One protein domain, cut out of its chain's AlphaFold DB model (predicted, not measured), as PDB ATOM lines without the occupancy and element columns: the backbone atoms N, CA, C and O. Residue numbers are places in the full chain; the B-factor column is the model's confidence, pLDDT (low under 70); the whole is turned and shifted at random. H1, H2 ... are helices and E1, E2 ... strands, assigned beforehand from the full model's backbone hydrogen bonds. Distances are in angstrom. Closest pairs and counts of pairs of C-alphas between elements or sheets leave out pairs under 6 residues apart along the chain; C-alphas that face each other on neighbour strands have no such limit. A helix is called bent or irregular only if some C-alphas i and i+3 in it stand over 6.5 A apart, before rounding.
ATOM      1  N   LEU A 489      44.472 151.999   9.235       88.69
ATOM      2  CA  LEU A 489      45.872 152.099   8.829       88.69
ATOM      3  C   LEU A 489      46.601 153.133   9.678       88.69
ATOM      4  O   LEU A 489      46.187 154.289   9.756       88.69
ATOM      5  N   ARG A 490      47.733 152.732  10.264       93.69
ATOM      6  CA  ARG A 490      48.695 153.641  10.894       93.69
ATOM      7  C   ARG A 490      50.120 153.238  10.526       93.69
ATOM      8  O   ARG A 490      50.544 152.117  10.815       93.69
ATOM      9  N   ARG A 491      50.860 154.143   9.887       93.31
ATOM     10  CA  ARG A 491      52.237 153.908   9.422       93.31
ATOM     11  C   ARG A 491      53.099 155.136   9.663       93.31
ATOM     12  O   ARG A 491      52.687 156.243   9.339       93.31
ATOM     13  N   SER A 492      54.289 154.937  10.220       94.94
ATOM     14  CA  SER A 492      55.315 155.975  10.295       94.94
ATOM     15  C   SER A 492      56.241 155.884   9.088       94.94
ATOM     16  O   SER A 492      56.634 154.781   8.710       94.94
ATOM     17  N   PHE A 493      56.621 157.021   8.524       94.12
ATOM     18  CA  PHE A 493      57.565 157.108   7.413       94.12
ATOM     19  C   PHE A 493      58.443 158.348   7.555       94.12
ATOM     20  O   PHE A 493      58.122 159.250   8.328       94.12
ATOM     21  N   GLN A 494      59.572 158.374   6.850       92.94
ATOM     22  CA  GLN A 494      60.560 159.441   6.971       92.94
ATOM     23  C   GLN A 494      60.785 160.108   5.619       92.94
ATOM     24  O   GLN A 494      60.991 159.429   4.617       92.94
ATOM     25  N   VAL A 495      60.770 161.439   5.604       89.62
ATOM     26  CA  VAL A 495      61.079 162.252   4.422       89.62
ATOM     27  C   VAL A 495      62.042 163.344   4.862       89.62
ATOM     28  O   VAL A 495      61.752 164.074   5.808       89.62
ATOM     29  N   GLU A 496      63.207 163.416   4.213       85.88
ATOM     30  CA  GLU A 496      64.249 164.419   4.503       85.88
ATOM     31  C   GLU A 496      64.668 164.473   5.985       85.88
ATOM     32  O   GLU A 496      64.944 165.531   6.543       85.88
ATOM     33  N   GLY A 497      64.697 163.317   6.654       84.88
ATOM     34  CA  GLY A 497      65.089 163.216   8.061       84.88
ATOM     35  C   GLY A 497      63.945 163.391   9.066       84.88
ATOM     36  O   GLY A 497      64.076 162.910  10.191       84.88
ATOM     37  N   ASP A 498      62.808 163.967   8.672       88.44
ATOM     38  CA  ASP A 498      61.648 164.162   9.548       88.44
ATOM     39  C   ASP A 498      60.692 162.964   9.517       88.44
ATOM     40  O   ASP A 498      60.457 162.362   8.468       88.44
ATOM     41  N   ILE A 499      60.121 162.633  10.679       91.31
ATOM     42  CA  ILE A 499      59.188 161.513  10.848       91.31
ATOM     43  C   ILE A 499      57.747 162.007  10.695       91.31
ATOM     44  O   ILE A 499      57.319 162.936  11.382       91.31
ATOM     45  N   TYR A 500      56.990 161.320   9.848       93.19
ATOM     46  CA  TYR A 500      55.569 161.533   9.597       93.19
ATOM     47  C   TYR A 500      54.777 160.286   9.973       93.19
ATOM     48  O   TYR A 500      55.291 159.167   9.929       93.19
ATOM     49  N   ILE A 501      53.510 160.466  10.334       93.69
ATOM     50  CA  ILE A 501      52.585 159.378  10.646       93.69
ATOM     51  C   ILE A 501      51.365 159.518   9.747       93.69
ATOM     52  O   ILE A 501      50.592 160.464   9.868       93.69
ATOM     53  N   LEU A 502      51.166 158.539   8.873       93.50
ATOM     54  CA  LEU A 502      49.945 158.383   8.104       93.50
ATOM     55  C   LEU A 502      48.919 157.619   8.934       93.50
ATOM     56  O   LEU A 502      49.210 156.532   9.440       93.50
ATOM     57  N   LYS A 503      47.715 158.174   9.032       92.56
ATOM     58  CA  LYS A 503      46.520 157.526   9.563       92.56
ATOM     59  C   LYS A 503      45.463 157.499   8.472       92.56
ATOM     60  O   LYS A 503      45.198 158.537   7.873       92.56
ATOM     61  N   ALA A 504      44.848 156.353   8.217       90.69
ATOM     62  CA  ALA A 504      43.729 156.283   7.288       90.69
ATOM     63  C   ALA A 504      42.561 155.507   7.879       90.69
ATOM     64  O   ALA A 504      42.765 154.535   8.611       90.69
ATOM     65  N   ALA A 505      41.359 155.981   7.557       88.44
ATOM     66  CA  ALA A 505      40.105 155.322   7.848       88.44
ATOM     67  C   ALA A 505      39.330 155.043   6.549       88.44
ATOM     68  O   ALA A 505      39.182 155.945   5.719       88.44
ATOM     69  N   PHE A 506      38.811 153.828   6.376       83.12
ATOM     70  CA  PHE A 506      38.111 153.399   5.158       83.12
ATOM     71  C   PHE A 506      36.610 153.218   5.424       83.12
ATOM     72  O   PHE A 506      36.125 152.113   5.674       83.12
ATOM     73  N   SER A 507      35.840 154.312   5.380       68.19
ATOM     74  CA  SER A 507      34.406 154.294   5.706       68.19
ATOM     75  C   SER A 507      33.571 155.216   4.813       68.19
ATOM     76  O   SER A 507      34.034 156.233   4.296       68.19
ATOM     77  N   LYS A 508      32.297 154.856   4.613       59.41
ATOM     78  CA  LYS A 508      31.361 155.636   3.794       59.41
ATOM     79  C   LYS A 508      31.078 156.996   4.448       59.41
ATOM     80  O   LYS A 508      30.694 157.051   5.610       59.41
ATOM     81  N   GLY A 509      31.186 158.077   3.672       58.66
ATOM     82  CA  GLY A 509      30.714 159.416   4.062       58.66
ATOM     83  C   GLY A 509      31.774 160.384   4.602       58.66
ATOM     84  O   GLY A 509      31.486 161.574   4.715       58.66
ATOM     85  N   LEU A 510      33.004 159.928   4.862       61.25
ATOM     86  CA  LEU A 510      34.133 160.783   5.248       61.25
ATOM     87  C   LEU A 510      35.323 160.491   4.329       61.25
ATOM     88  O   LEU A 510      36.058 159.535   4.542       61.25
ATOM     89  N   ALA A 511      35.495 161.309   3.288       73.62
ATOM     90  CA  ALA A 511      36.604 161.189   2.346       73.62
ATOM     91  C   ALA A 511      37.412 162.489   2.278       73.62
ATOM     92  O   ALA A 511      36.853 163.590   2.300       73.62
ATOM     93  N   GLY A 512      38.731 162.362   2.171       79.94
ATOM     94  CA  GLY A 512      39.633 163.492   1.982       79.94
ATOM     95  C   GLY A 512      41.004 163.268   2.599       79.94
ATOM     96  O   GLY A 512      41.164 162.467   3.515       79.94
ATOM     97  N   LEU A 513      41.978 164.020   2.091       84.75
ATOM     98  CA  LEU A 513      43.345 164.058   2.588       84.75
ATOM     99  C   LEU A 513      43.535 165.305   3.449       84.75
ATOM    100  O   LEU A 513      43.253 166.423   3.014       84.75
ATOM    101  N   TYR A 514      44.014 165.099   4.665       87.56
ATOM    102  CA  TYR A 514      44.257 166.136   5.651       87.56
ATOM    103  C   TYR A 514      45.693 166.036   6.148       87.56
ATOM    104  O   TYR A 514      46.256 164.953   6.299       87.56
ATOM    105  N   ILE A 515      46.279 167.187   6.424       88.25
ATOM    106  CA  ILE A 515      47.521 167.315   7.168       88.25
ATOM    107  C   ILE A 515      47.163 167.752   8.579       88.25
ATOM    108  O   ILE A 515      46.279 168.589   8.744       88.25
ATOM    109  N   GLN A 516      47.846 167.211   9.584       90.12
ATOM    110  CA  GLN A 516      47.628 167.597  10.972       90.12
ATOM    111  C   GLN A 516      48.900 168.154  11.613       90.12
ATOM    112  O   GLN A 516      49.939 167.492  11.624       90.12
ATOM    113  N   LEU A 517      48.781 169.347  12.197       87.25
ATOM    114  CA  LEU A 517      49.822 170.061  12.935       87.25
ATOM    115  C   LEU A 517      49.268 170.537  14.276       87.25
ATOM    116  O   LEU A 517      48.278 171.257  14.292       87.25
ATOM    117  N   ASP A 518      49.925 170.188  15.386       85.44
ATOM    118  CA  ASP A 518      49.565 170.675  16.726       85.44
ATOM    119  C   ASP A 518      48.046 170.599  17.001       85.44
ATOM    120  O   ASP A 518      47.439 171.585  17.399       85.44
ATOM    121  N   SER A 519      47.410 169.446  16.750       84.12
ATOM    122  CA  SER A 519      45.948 169.192  16.823       84.12
ATOM    123  C   SER A 519      45.051 169.839  15.759       84.12
ATOM    124  O   SER A 519      43.888 169.454  15.649       84.12
ATOM    125  N   LEU A 520      45.576 170.758  14.951       89.94
ATOM    126  CA  LEU A 520      44.841 171.389  13.860       89.94
ATOM    127  C   LEU A 520      44.933 170.552  12.588       89.94
ATOM    128  O   LEU A 520      46.009 170.059  12.254       89.94
ATOM    129  N   VAL A 521      43.830 170.434  11.854       89.00
ATOM    130  CA  VAL A 521      43.776 169.786  10.546       89.00
ATOM    131  C   VAL A 521      43.588 170.783   9.416       89.00
ATOM    132  O   VAL A 521      42.800 171.722   9.499       89.00
ATOM    133  N   PHE A 522      44.295 170.528   8.323       84.88
ATOM    134  CA  PHE A 522      44.271 171.318   7.105       84.88
ATOM    135  C   PHE A 522      43.956 170.399   5.941       84.88
ATOM    136  O   PHE A 522      44.657 169.412   5.704       84.88
ATOM    137  N   ARG A 523      42.886 170.704   5.210       83.62
ATOM    138  CA  ARG A 523      42.509 169.912   4.046       83.62
ATOM    139  C   ARG A 523      43.482 170.172   2.906       83.62
ATOM    140  O   ARG A 523      43.714 171.314   2.519       83.62
ATOM    141  N   VAL A 524      43.993 169.099   2.322       77.44
ATOM    142  CA  VAL A 524      44.903 169.161   1.185       77.44
ATOM    143  C   VAL A 524      44.194 168.685  -0.070       77.44
ATOM    144  O   VAL A 524      43.451 167.701  -0.064       77.44
ATOM    145  N   ARG A 525      44.432 169.391  -1.173       65.25
ATOM    146  CA  ARG A 525      44.004 168.942  -2.495       65.25
ATOM    147  C   ARG A 525      45.031 167.940  -3.017       65.25
ATOM    148  O   ARG A 525      46.183 168.302  -3.219       65.25
ATOM    149  N   SER A 526      44.602 166.707  -3.254       62.69
ATOM    150  CA  SER A 526      45.378 165.707  -3.991       62.69
ATOM    151  C   SER A 526      44.615 165.295  -5.251       62.69
ATOM    152  O   SER A 526      43.383 165.325  -5.284       62.69
ATOM    153  N   LYS A 527      45.363 164.937  -6.302       54.53
ATOM    154  CA  LYS A 527      44.827 164.361  -7.543       54.53
ATOM    155  C   LYS A 527      44.440 162.880  -7.372       54.53
ATOM    156  O   LYS A 527      43.638 162.379  -8.155       54.53
ATOM    157  N   SER A 528      44.961 162.218  -6.340       56.84
ATOM    158  CA  SER A 528      44.905 160.772  -6.105       56.84
ATOM    159  C   SER A 528      44.062 160.460  -4.860       56.84
ATOM    160  O   SER A 528      44.551 159.942  -3.859       56.84
ATOM    161  N   VAL A 529      42.778 160.834  -4.855       62.97
ATOM    162  CA  VAL A 529      41.910 160.544  -3.699       62.97
ATOM    163  C   VAL A 529      41.275 159.171  -3.866       62.97
ATOM    164  O   VAL A 529      40.508 158.940  -4.800       62.97
ATOM    165  N   ILE A 530      41.559 158.271  -2.927       71.94
ATOM    166  CA  ILE A 530      40.831 157.013  -2.789       71.94
ATOM    167  C   ILE A 530      39.400 157.329  -2.300       71.94
ATOM    168  O   ILE A 530      39.241 157.954  -1.244       71.94
ATOM    169  N   PRO A 531      38.343 156.922  -3.029       69.31
ATOM    170  CA  PRO A 531      36.961 157.121  -2.607       69.31
ATOM    171  C   PRO A 531      36.717 156.516  -1.227       69.31
ATOM    172  O   PRO A 531      37.138 155.395  -0.957       69.31
ATOM    173  N   ASN A 532      35.986 157.233  -0.369       72.75
ATOM    174  CA  ASN A 532      35.652 156.786   0.991       72.75
ATOM    175  C   ASN A 532      36.869 156.541   1.909       72.75
ATOM    176  O   ASN A 532      36.746 155.843   2.913       72.75
ATOM    177  N   ALA A 533      38.033 157.116   1.583       82.88
ATOM    178  CA  ALA A 533      39.189 157.138   2.470       82.88
ATOM    179  C   ALA A 533      39.340 158.518   3.123       82.88
ATOM    180  O   ALA A 533      39.527 159.535   2.444       82.88
ATOM    181  N   LEU A 534      39.286 158.548   4.451       88.38
ATOM    182  CA  LEU A 534      39.765 159.664   5.254       88.38
ATOM    183  C   LEU A 534      41.237 159.418   5.554       88.38
ATOM    184  O   LEU A 534      41.577 158.405   6.155       88.38
ATOM    185  N   VAL A 535      42.103 160.348   5.175       89.31
ATOM    186  CA  VAL A 535      43.550 160.221   5.355       89.31
ATOM    187  C   VAL A 535      44.056 161.435   6.104       89.31
ATOM    188  O   VAL A 535      43.752 162.563   5.727       89.31
ATOM    189  N   ILE A 536      44.830 161.207   7.158       91.06
ATOM    190  CA  ILE A 536      45.453 162.245   7.971       91.06
ATOM    191  C   ILE A 536      46.951 161.975   8.037       91.06
ATOM    192  O   ILE A 536      47.373 160.895   8.450       91.06
ATOM    193  N   VAL A 537      47.756 162.958   7.642       91.94
ATOM    194  CA  VAL A 537      49.217 162.903   7.735       91.94
ATOM    195  C   VAL A 537      49.682 163.839   8.844       91.94
ATOM    196  O   VAL A 537      49.657 165.063   8.715       91.94
ATOM    197  N   GLU A 538      50.113 163.250   9.953       91.69
ATOM    198  CA  GLU A 538      50.727 163.960  11.071       91.69
ATOM    199  C   GLU A 538      52.224 164.122  10.818       91.69
ATOM    200  O   GLU A 538      52.877 163.220  10.294       91.69
ATOM    201  N   GLY A 539      52.783 165.259  11.212       87.88
ATOM    202  CA  GLY A 539      54.211 165.509  11.066       87.88
ATOM    203  C   GLY A 539      54.624 166.877  11.595       87.88
ATOM    204  O   GLY A 539      53.772 167.651  12.042       87.88
ATOM    205  N   PRO A 540      55.926 167.199  11.536       85.56
ATOM    206  CA  PRO A 540      56.476 168.483  11.965       85.56
ATOM    207  C   PRO A 540      56.234 169.576  10.910       85.56
ATOM    208  O   PRO A 540      57.159 170.245  10.444       85.56
ATOM    209  N   TRP A 541      54.977 169.732  10.504       84.50
ATOM    210  CA  TRP A 541      54.554 170.724   9.528       84.50
ATOM    211  C   TRP A 541      54.806 172.149  10.036       84.50
ATOM    212  O   TRP A 541      54.779 172.415  11.237       84.50
ATOM    213  N   LYS A 542      55.038 173.088   9.116       76.81
ATOM    214  CA  LYS A 542      55.164 174.515   9.438       76.81
ATOM    215  C   LYS A 542      54.015 175.287   8.807       76.81
ATOM    216  O   LYS A 542      53.845 175.231   7.589       76.81
ATOM    217  N   THR A 543      53.264 176.018   9.624       72.00
ATOM    218  CA  THR A 543      52.249 176.959   9.151       72.00
ATOM    219  C   THR A 543      52.828 178.342   8.940       72.00
ATOM    220  O   THR A 543      53.802 178.749   9.579       72.00
ATOM    221  N   ASP A 544      52.226 179.060   8.005       69.81
ATOM    222  CA  ASP A 544      52.490 180.468   7.810       69.81
ATOM    223  C   ASP A 544      51.943 181.283   8.989       69.81
ATOM    224  O   ASP A 544      51.233 180.787   9.871       69.81
ATOM    225  N   LEU A 545      52.253 182.579   9.001       64.88
ATOM    226  CA  LEU A 545      51.768 183.468  10.052       64.88
ATOM    227  C   LEU A 545      50.249 183.550  10.131       64.88
ATOM    228  O   LEU A 545      49.742 183.947  11.174       64.88
ATOM    229  N   SER A 546      49.528 183.237   9.055       62.31
ATOM    230  CA  SER A 546      48.073 183.252   9.071       62.31
ATOM    231  C   SER A 546      47.474 182.003   9.718       62.31
ATOM    232  O   SER A 546      46.270 181.993   9.951       62.31
ATOM    233  N   PHE A 547      48.274 180.974  10.043       70.69
ATOM    234  CA  PHE A 547      47.784 179.671  10.516       70.69
ATOM    235  C   PHE A 547      46.717 179.070   9.581       70.69
ATOM    236  O   PHE A 547      45.888 178.278  10.021       70.69
ATOM    237  N   GLN A 548      46.713 179.460   8.301       62.16
ATOM    238  CA  GLN A 548      45.757 178.989   7.292       62.16
ATOM    239  C   GLN A 548      46.444 178.216   6.163       62.16
ATOM    240  O   GLN A 548      45.764 177.495   5.435       62.16
ATOM    241  N   GLY A 549      47.768 178.330   6.020       63.06
ATOM    242  CA  GLY A 549      48.534 177.631   4.993       63.06
ATOM    243  C   GLY A 549      49.850 177.068   5.515       63.06
ATOM    244  O   GLY A 549      50.337 177.446   6.579       63.06
ATOM    245  N   LEU A 550      50.432 176.141   4.755       68.12
ATOM    246  CA  LEU A 550      51.770 175.610   5.008       68.12
ATOM    247  C   LEU A 550      52.828 176.484   4.320       68.12
ATOM    248  O   LEU A 550      52.565 177.079   3.277       68.12
ATOM    249  N   VAL A 551      54.021 176.574   4.913       57.72
ATOM    250  CA  VAL A 551      55.114 177.451   4.430       57.72
ATOM    251  C   VAL A 551      55.959 176.800   3.331       57.72
ATOM    252  O   VAL A 551      56.604 177.506   2.562       57.72
ATOM    253  N   ASP A 552      55.959 175.468   3.241       63.97
ATOM    254  CA  ASP A 552      56.889 174.704   2.404       63.97
ATOM    255  C   ASP A 552      56.151 173.748   1.454       63.97
ATOM    256  O   ASP A 552      55.817 172.613   1.802       63.97
ATOM    257  N   ASN A 553      55.878 174.240   0.243       66.38
ATOM    258  CA  ASN A 553      55.135 173.499  -0.776       66.38
ATOM    259  C   ASN A 553      55.933 172.327  -1.376       66.38
ATOM    260  O   ASN A 553      55.330 171.325  -1.774       66.38
ATOM    261  N   GLU A 554      57.266 172.424  -1.462       70.44
ATOM    262  CA  GLU A 554      58.097 171.368  -2.064       70.44
ATOM    263  C   GLU A 554      58.158 170.152  -1.146       70.44
ATOM    264  O   GLU A 554      57.789 169.045  -1.553       70.44
ATOM    265  N   LYS A 555      58.500 170.369   0.126       76.62
ATOM    266  CA  LYS A 555      58.520 169.301   1.125       76.62
ATOM    267  C   LYS A 555      57.147 168.669   1.310       76.62
ATOM    268  O   LYS A 555      57.029 167.446   1.402       76.62
ATOM    269  N   GLN A 556      56.092 169.487   1.309       80.62
ATOM    270  CA  GLN A 556      54.717 168.999   1.351       80.62
ATOM    271  C   GLN A 556      54.415 168.054   0.187       80.62
ATOM    272  O   GLN A 556      53.845 166.988   0.410       80.62
ATOM    273  N   SER A 557      54.821 168.408  -1.030       81.50
ATOM    274  CA  SER A 557      54.600 167.563  -2.206       81.50
ATOM    275  C   SER A 557      55.308 166.211  -2.066       81.50
ATOM    276  O   SER A 557      54.685 165.176  -2.298       81.50
ATOM    277  N   SER A 558      56.563 166.202  -1.604       86.00
ATOM    278  CA  SER A 558      57.336 164.975  -1.357       86.00
ATOM    279  C   SER A 558      56.698 164.081  -0.290       86.00
ATOM    280  O   SER A 558      56.565 162.872  -0.483       86.00
ATOM    281  N   VAL A 559      56.254 164.667   0.826       87.75
ATOM    282  CA  VAL A 559      55.604 163.928   1.918       87.75
ATOM    283  C   VAL A 559      54.271 163.337   1.477       87.75
ATOM    284  O   VAL A 559      53.986 162.184   1.790       87.75
ATOM    285  N   LEU A 560      53.453 164.098   0.747       86.69
ATOM    286  CA  LEU A 560      52.154 163.621   0.275       86.69
ATOM    287  C   LEU A 560      52.299 162.538  -0.789       86.69
ATOM    288  O   LEU A 560      51.540 161.575  -0.773       86.69
ATOM    289  N   PHE A 561      53.294 162.656  -1.665       86.00
ATOM    290  CA  PHE A 561      53.602 161.616  -2.638       86.00
ATOM    291  C   PHE A 561      53.982 160.294  -1.958       86.00
ATOM    292  O   PHE A 561      53.494 159.231  -2.344       86.00
ATOM    293  N   GLU A 562      54.810 160.343  -0.913       88.88
ATOM    294  CA  GLU A 562      55.173 159.138  -0.163       88.88
ATOM    295  C   GLU A 562      53.995 158.593   0.664       88.88
ATOM    296  O   GLU A 562      53.752 157.385   0.695       88.88
ATOM    297  N   ALA A 563      53.195 159.482   1.257       89.00
ATOM    298  CA  ALA A 563      51.954 159.133   1.941       89.00
ATOM    299  C   ALA A 563      50.965 158.407   1.014       89.00
ATOM    300  O   ALA A 563      50.365 157.416   1.425       89.00
ATOM    301  N   GLU A 564      50.811 158.850  -0.237       87.00
ATOM    302  CA  GLU A 564      49.943 158.202  -1.228       87.00
ATOM    303  C   GLU A 564      50.379 156.761  -1.516       87.00
ATOM    304  O   GLU A 564      49.537 155.863  -1.521       87.00
ATOM    305  N   LYS A 565      51.682 156.495  -1.663       86.88
ATOM    306  CA  LYS A 565      52.180 155.121  -1.857       86.88
ATOM    307  C   LYS A 565      51.847 154.222  -0.671       86.88
ATOM    308  O   LYS A 565      51.337 153.119  -0.860       86.88
ATOM    309  N   ILE A 566      52.107 154.703   0.547       89.00
ATOM    310  CA  ILE A 566      51.824 153.969   1.789       89.00
ATOM    311  C   ILE A 566      50.320 153.730   1.942       89.00
ATOM    312  O   ILE A 566      49.899 152.655   2.367       89.00
ATOM    313  N   LEU A 567      49.505 154.725   1.589       88.62
ATOM    314  CA  LEU A 567      48.054 154.626   1.610       88.62
ATOM    315  C   LEU A 567      47.558 153.552   0.645       88.62
ATOM    316  O   LEU A 567      46.729 152.740   1.038       88.62
ATOM    317  N   ILE A 568      48.041 153.544  -0.600       87.75
ATOM    318  CA  ILE A 568      47.627 152.569  -1.614       87.75
ATOM    319  C   ILE A 568      48.058 151.156  -1.203       87.75
ATOM    320  O   ILE A 568      47.259 150.220  -1.277       87.75
ATOM    321  N   ASP A 569      49.286 150.998  -0.704       88.69
ATOM    322  CA  ASP A 569      49.791 149.717  -0.208       88.69
ATOM    323  C   ASP A 569      48.981 149.201   0.996       88.69
ATOM    324  O   ASP A 569      48.575 148.035   1.025       88.69
ATOM    325  N   GLY A 570      48.668 150.081   1.952       88.81
ATOM    326  CA  GLY A 570      47.862 149.750   3.126       88.81
ATOM    327  C   GLY A 570      46.379 149.533   2.811       88.81
ATOM    328  O   GLY A 570      45.741 148.677   3.419       88.81
ATOM    329  N   ALA A 571      45.824 150.247   1.832       88.38
ATOM    330  CA  ALA A 571      44.482 149.991   1.315       88.38
ATOM    331  C   ALA A 571      44.414 148.624   0.619       88.38
ATOM    332  O   ALA A 571      43.430 147.907   0.775       88.38
ATOM    333  N   THR A 572      45.475 148.233  -0.093       89.44
ATOM    334  CA  THR A 572      45.598 146.897  -0.693       89.44
ATOM    335  C   THR A 572      45.591 145.810   0.386       89.44
ATOM    336  O   THR A 572      44.835 144.848   0.268       89.44
ATOM    337  N   ASP A 573      46.353 145.987   1.475       89.75
ATOM    338  CA  ASP A 573      46.326 145.074   2.633       89.75
ATOM    339  C   ASP A 573      44.946 144.995   3.284       89.75
ATOM    340  O   ASP A 573      44.446 143.904   3.556       89.75
ATOM    341  N   TYR A 574      44.318 146.152   3.515       88.75
ATOM    342  CA  TYR A 574      42.979 146.221   4.086       88.75
ATOM    343  C   TYR A 574      41.981 145.435   3.234       88.75
ATOM    344  O   TYR A 574      41.216 144.640   3.767       88.75
ATOM    345  N   LEU A 575      42.002 145.614   1.911       86.81
ATOM    346  CA  LEU A 575      41.068 144.948   1.002       86.81
ATOM    347  C   LEU A 575      41.309 143.439   0.882       86.81
ATOM    348  O   LEU A 575      40.346 142.711   0.668       86.81
ATOM    349  N   LEU A 576      42.553 142.977   1.038       88.62
ATOM    350  CA  LEU A 576      42.892 141.550   1.088       88.62
ATOM    351  C   LEU A 576      42.398 140.864   2.373       88.62
ATOM    352  O   LEU A 576      42.133 139.665   2.363       88.62
ATOM    353  N   GLN A 577      42.304 141.605   3.480       88.00
ATOM    354  CA  GLN A 577      41.868 141.082   4.781       88.00
ATOM    355  C   GLN A 577      40.372 141.275   5.036       88.00
ATOM    356  O   GLN A 577      39.756 140.498   5.764       88.00
ATOM    357  N   ALA A 578      39.793 142.338   4.486       83.56
ATOM    358  CA  ALA A 578      38.391 142.657   4.664       83.56
ATOM    359  C   ALA A 578      37.510 141.668   3.896       83.56
ATOM    360  O   ALA A 578      37.862 141.214   2.814       83.56
ATOM    361  N   GLU A 579      36.320 141.389   4.426       82.31
ATOM    362  CA  GLU A 579      35.343 140.564   3.720       82.31
ATOM    363  C   GLU A 579      34.989 141.181   2.358       82.31
ATOM    364  O   GLU A 579      34.731 142.392   2.248       82.31
ATOM    365  N   PHE A 580      34.987 140.346   1.317       75.69
ATOM    366  CA  PHE A 580      34.635 140.769  -0.028       75.69
ATOM    367  C   PHE A 580      33.196 141.300  -0.064       75.69
ATOM    368  O   PHE A 580      32.267 140.662   0.431       75.69
ATOM    369  N   SER A 581      33.007 142.489  -0.644       70.38
ATOM    370  CA  SER A 581      31.691 143.126  -0.739       70.38
ATOM    371  C   SER A 581      31.548 143.957  -2.005       70.38
ATOM    372  O   SER A 581      32.310 144.897  -2.241       70.38
ATOM    373  N   PHE A 582      30.476 143.716  -2.760       62.38
ATOM    374  CA  PHE A 582      30.135 144.511  -3.945       62.38
ATOM    375  C   PHE A 582      29.868 145.995  -3.649       62.38
ATOM    376  O   PHE A 582      29.892 146.809  -4.569       62.38
ATOM    377  N   ILE A 583      29.645 146.385  -2.388       61.53
ATOM    378  CA  ILE A 583      29.471 147.794  -2.001       61.53
ATOM    379  C   ILE A 583      30.803 148.563  -2.091       61.53
ATOM    380  O   ILE A 583      30.797 149.772  -2.318       61.53
ATOM    381  N   ARG A 584      31.954 147.881  -1.962       71.12
ATOM    382  CA  ARG A 584      33.305 148.477  -2.032       71.12
ATOM    383  C   ARG A 584      33.866 148.556  -3.458       71.12
ATOM    384  O   ARG A 584      35.063 148.752  -3.640       71.12
ATOM    385  N   ALA A 585      33.012 148.445  -4.473       67.38
ATOM    386  CA  ALA A 585      33.395 148.397  -5.882       67.38
ATOM    387  C   ALA A 585      34.353 149.502  -6.331       67.38
ATOM    388  O   ALA A 585      35.428 149.240  -6.871       67.38
ATOM    389  N   GLU A 586      33.951 150.744  -6.071       69.88
ATOM    390  CA  GLU A 586      34.708 151.943  -6.425       69.88
ATOM    391  C   GLU A 586      36.038 152.004  -5.668       69.88
ATOM    392  O   GLU A 586      37.026 152.525  -6.180       69.88
ATOM    393  N   PHE A 587      36.083 151.428  -4.463       78.19
ATOM    394  CA  PHE A 587      37.295 151.370  -3.659       78.19
ATOM    395  C   PHE A 587      38.292 150.352  -4.240       78.19
ATOM    396  O   PHE A 587      39.444 150.718  -4.472       78.19
ATOM    397  N   TYR A 588      37.853 149.132  -4.583       77.56
ATOM    398  CA  TYR A 588      38.707 148.146  -5.263       77.56
ATOM    399  C   TYR A 588      39.297 148.704  -6.561       77.56
ATOM    400  O   TYR A 588      40.497 148.597  -6.801       77.56
ATOM    401  N   GLU A 589      38.460 149.334  -7.390       75.31
ATOM    402  CA  GLU A 589      38.904 149.903  -8.660       75.31
ATOM    403  C   GLU A 589      39.909 151.041  -8.453       75.31
ATOM    404  O   GLU A 589      40.947 151.082  -9.116       75.31
ATOM    405  N   SER A 590      39.619 151.959  -7.529       78.69
ATOM    406  CA  SER A 590      40.511 153.077  -7.241       78.69
ATOM    407  C   SER A 590      41.881 152.607  -6.765       78.69
ATOM    408  O   SER A 590      42.881 153.195  -7.173       78.69
ATOM    409  N   VAL A 591      41.933 151.570  -5.922       83.38
ATOM    410  CA  VAL A 591      43.194 150.997  -5.438       83.38
ATOM    411  C   VAL A 591      43.941 150.319  -6.579       83.38
ATOM    412  O   VAL A 591      45.083 150.681  -6.824       83.38
ATOM    413  N   LEU A 592      43.302 149.432  -7.350       79.62
ATOM    414  CA  LEU A 592      43.964 148.734  -8.462       79.62
ATOM    415  C   LEU A 592      44.466 149.675  -9.565       79.62
ATOM    416  O   LEU A 592      45.474 149.385 -10.195       79.62
ATOM    417  N   ARG A 593      43.777 150.798  -9.812       78.81
ATOM    418  CA  ARG A 593      44.205 151.795 -10.809       78.81
ATOM    419  C   ARG A 593      45.475 152.536 -10.385       78.81
ATOM    420  O   ARG A 593      46.230 152.978 -11.244       78.81
ATOM    421  N   GLN A 594      45.652 152.741  -9.082       79.94
ATOM    422  CA  GLN A 594      46.739 153.546  -8.523       79.94
ATOM    423  C   GLN A 594      47.888 152.688  -7.978       79.94
ATOM    424  O   GLN A 594      49.006 153.179  -7.840       79.94
ATOM    425  N   ALA A 595      47.623 151.419  -7.662       81.56
ATOM    426  CA  ALA A 595      48.615 150.488  -7.152       81.56
ATOM    427  C   ALA A 595      49.664 150.154  -8.219       81.56
ATOM    428  O   ALA A 595      49.324 149.987  -9.392       81.56
ATOM    429  N   PRO A 596      50.946 150.041  -7.832       80.88
ATOM    430  CA  PRO A 596      51.976 149.577  -8.742       80.88
ATOM    431  C   PRO A 596      51.704 148.128  -9.156       80.88
ATOM    432  O   PRO A 596      51.221 147.311  -8.367       80.88
ATOM    433  N   ASP A 597      52.072 147.800 -10.389       77.50
ATOM    434  CA  ASP A 597      51.996 146.442 -10.910       77.50
ATOM    435  C   ASP A 597      53.024 145.548 -10.195       77.50
ATOM    436  O   ASP A 597      54.217 145.581 -10.499       77.50
ATOM    437  N   ASN A 598      52.571 144.768  -9.213       83.38
ATOM    438  CA  ASN A 598      53.397 143.849  -8.431       83.38
ATOM    439  C   ASN A 598      52.585 142.625  -7.956       83.38
ATOM    440  O   ASN A 598      51.361 142.587  -8.085       83.38
ATOM    441  N   GLU A 599      53.269 141.648  -7.350       84.88
ATOM    442  CA  GLU A 599      52.654 140.401  -6.860       84.88
ATOM    443  C   GLU A 599      51.505 140.646  -5.865       84.88
ATOM    444  O   GLU A 599      50.548 139.879  -5.805       84.88
ATOM    445  N   LYS A 600      51.569 141.723  -5.074       84.06
ATOM    446  CA  LYS A 600      50.540 142.066  -4.084       84.06
ATOM    447  C   LYS A 600      49.261 142.566  -4.757       84.06
ATOM    448  O   LYS A 600      48.169 142.133  -4.399       84.06
ATOM    449  N   THR A 601      49.401 143.439  -5.749       82.44
ATOM    450  CA  THR A 601      48.297 143.927  -6.583       82.44
ATOM    451  C   THR A 601      47.672 142.780  -7.376       82.44
ATOM    452  O   THR A 601      46.449 142.709  -7.478       82.44
ATOM    453  N   ASP A 602      48.488 141.837  -7.858       80.19
ATOM    454  CA  ASP A 602      48.008 140.617  -8.516       80.19
ATOM    455  C   ASP A 602      47.235 139.715  -7.548       80.19
ATOM    456  O   ASP A 602      46.138 139.276  -7.873       80.19
ATOM    457  N   LYS A 603      47.711 139.542  -6.309       85.50
ATOM    458  CA  LYS A 603      46.956 138.837  -5.261       85.50
ATOM    459  C   LYS A 603      45.634 139.514  -4.930       85.50
ATOM    460  O   LYS A 603      44.651 138.814  -4.725       85.50
ATOM    461  N   LEU A 604      45.580 140.847  -4.860       83.00
ATOM    462  CA  LEU A 604      44.317 141.562  -4.639       83.00
ATOM    463  C   LEU A 604      43.367 141.352  -5.819       83.00
ATOM    464  O   LEU A 604      42.178 141.109  -5.625       83.00
ATOM    465  N   HIS A 605      43.892 141.437  -7.036       77.38
ATOM    466  CA  HIS A 605      43.134 141.165  -8.242       77.38
ATOM    467  C   HIS A 605      42.563 139.739  -8.237       77.38
ATOM    468  O   HIS A 605      41.359 139.563  -8.428       77.38
ATOM    469  N   ASP A 606      43.392 138.739  -7.954       77.88
ATOM    470  CA  ASP A 606      42.988 137.337  -7.880       77.88
ATOM    471  C   ASP A 606      42.017 137.100  -6.725       77.88
ATOM    472  O   ASP A 606      40.991 136.466  -6.933       77.88
ATOM    473  N   TYR A 607      42.241 137.703  -5.555       81.62
ATOM    474  CA  TYR A 607      41.304 137.684  -4.432       81.62
ATOM    475  C   TYR A 607      39.928 138.209  -4.848       81.62
ATOM    476  O   TYR A 607      38.921 137.563  -4.568       81.62
ATOM    477  N   ILE A 608      39.865 139.354  -5.535       72.75
ATOM    478  CA  ILE A 608      38.608 139.933  -6.024       72.75
ATOM    479  C   ILE A 608      37.942 138.986  -7.023       72.75
ATOM    480  O   ILE A 608      36.745 138.732  -6.922       72.75
ATOM    481  N   VAL A 609      38.703 138.446  -7.976       67.94
ATOM    482  CA  VAL A 609      38.181 137.550  -9.016       67.94
ATOM    483  C   VAL A 609      37.705 136.223  -8.424       67.94
ATOM    484  O   VAL A 609      36.630 135.745  -8.777       67.94
ATOM    485  N   GLU A 610      38.474 135.610  -7.531       70.75
ATOM    486  CA  GLU A 610      38.139 134.353  -6.868       70.75
ATOM    487  C   GLU A 610      36.972 134.520  -5.908       70.75
ATOM    488  O   GLU A 610      36.024 133.747  -5.991       70.75
ATOM    489  N   ASN A 611      36.967 135.546  -5.054       70.44
ATOM    490  CA  ASN A 611      35.849 135.771  -4.140       70.44
ATOM    491  C   ASN A 611      34.586 136.169  -4.885       70.44
ATOM    492  O   ASN A 611      33.516 135.724  -4.503       70.44
ATOM    493  N   ALA A 612      34.678 136.899  -5.992       61.56
ATOM    494  CA  ALA A 612      33.504 137.163  -6.811       61.56
ATOM    495  C   ALA A 612      33.028 135.928  -7.612       61.56
ATOM    496  O   ALA A 612      31.858 135.852  -7.988       61.56
ATOM    497  N   LYS A 613      33.891 134.923  -7.843       55.25
ATOM    498  CA  LYS A 613      33.491 133.585  -8.330       55.25
ATOM    499  C   LYS A 613      32.887 132.711  -7.218       55.25
ATOM    500  O   LYS A 613      31.969 131.939  -7.498       55.25
ATOM    501  N   LEU A 614      33.438 132.784  -6.000       56.03
ATOM    502  CA  LEU A 614      33.132 131.929  -4.841       56.03
ATOM    503  C   LEU A 614      31.921 132.410  -4.042       56.03
ATOM    504  O   LEU A 614      31.052 131.591  -3.748       56.03
ATOM    505  N   GLN A 615      31.810 133.720  -3.783       50.44
ATOM    506  CA  GLN A 615      30.535 134.402  -3.562       50.44
ATOM    507  C   GLN A 615      29.773 134.385  -4.890       50.44
ATOM    508  O   GLN A 615      29.507 135.403  -5.530       50.44
ATOM    509  N   ARG A 616      29.392 133.166  -5.302       43.59
ATOM    510  CA  ARG A 616      28.085 132.918  -5.891       43.59
ATOM    511  C   ARG A 616      27.157 133.892  -5.188       43.59
ATOM    512  O   ARG A 616      27.086 133.842  -3.962       43.59
TER     513      ARG A 616
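This is residues 489 to 616 of the 772 residues of the protein "Protein kinase domain-containing protein" of Phycisphaerales bacterium (UniProt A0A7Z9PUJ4). Picture one strongly twisted sheet of five strands with the long helix H1 laid slantwise over one face and the other face bare of helices, in two layers. At the later end of H1, off the sheet, H2 and H3 pack on that helix and run opposite ways to each other, with H3 making one tip of the long axis and residues 539 to 552 lying towards the other. The printed part has 128 residues, with five named strands followed by three named helices; the sheet's order is E1, E2, E5, E3, E4, and it is mixed. The class is mixed, helices and strands. The whole is compact, with a radius of gyration of the C-alphas of 16.1 A, and only just elongated, spanning 58 by 29 by 21 A.

Start at inner strand E5, residues 533 to 538. It is antiparallel to E2, residues 498 to 506, where N 503 and O 536 are 2.8 A apart, and parallel to E3, residues 512 to 517, where N 514 and O 535 are 2.8 A apart. The other neighbour of E2 is edge strand E1, residues 489 to 495, antiparallel to it in a hairpin, with N 491 and O 502 2.9 A apart, within hydrogen-bond range. The other neighbour of E3 is edge strand E4, residues 520 to 524, also antiparallel in a hairpin, with N 522 and O 515 2.8 A apart, within hydrogen-bond range. H1, residues 553 to 577, is on the sheet at a height over the sheet of 7.5 A, over E1, E2 and, only just, with 3 C-alphas, E5. On the local plane H1 stands at 43 degrees to E2; their closest C-alphas are those of Leu 502 and Ala 563, 6.5 A apart. Look at residues 568 to 575 of H1, which alone touch H2, residues 582 to 594: the closest C-alphas, of Ile 568 and Val 591, are 6.1 A apart, at a steep tilt of 45 degrees, opposite ways. Residues 572 to 576 of H1 alone touch H3, residues 599 to 614: the closest C-alphas, of Leu 576 and Leu 604, are 5.9 A apart, at a steep tilt of 38 degrees, the same way. H2 and H3 are close but not clearly touching, with the C-alphas of Leu 592 and Thr 601 closest at 6.7 A. In H1 and H3 every O i to N i+4 pair is within hydrogen-bond range; in H2 it is 7 of 9.

Find C-alpha 489 at (45.872, 152.099, 8.829), where E1 begins; E2 then runs 26.3 A. H1 runs 35.5 A from C-alpha 553 at (55.135, 173.499, -0.776). H2 is irregular, with C-alphas 583 and 586 8.0 A apart. H3 runs 21.4 A to C-alpha 614 at (33.132, 131.929, -4.841).

The C-alphas farthest apart, of Leu 545 and Arg 616, are 58.1 A apart. The printed part has no cut, and the link from E5 to H1, 14 residues, is long. Mean pLDDT of the printed part is 79.1; 29 residues are under 70, among them 548 to 553 and 612 to 616.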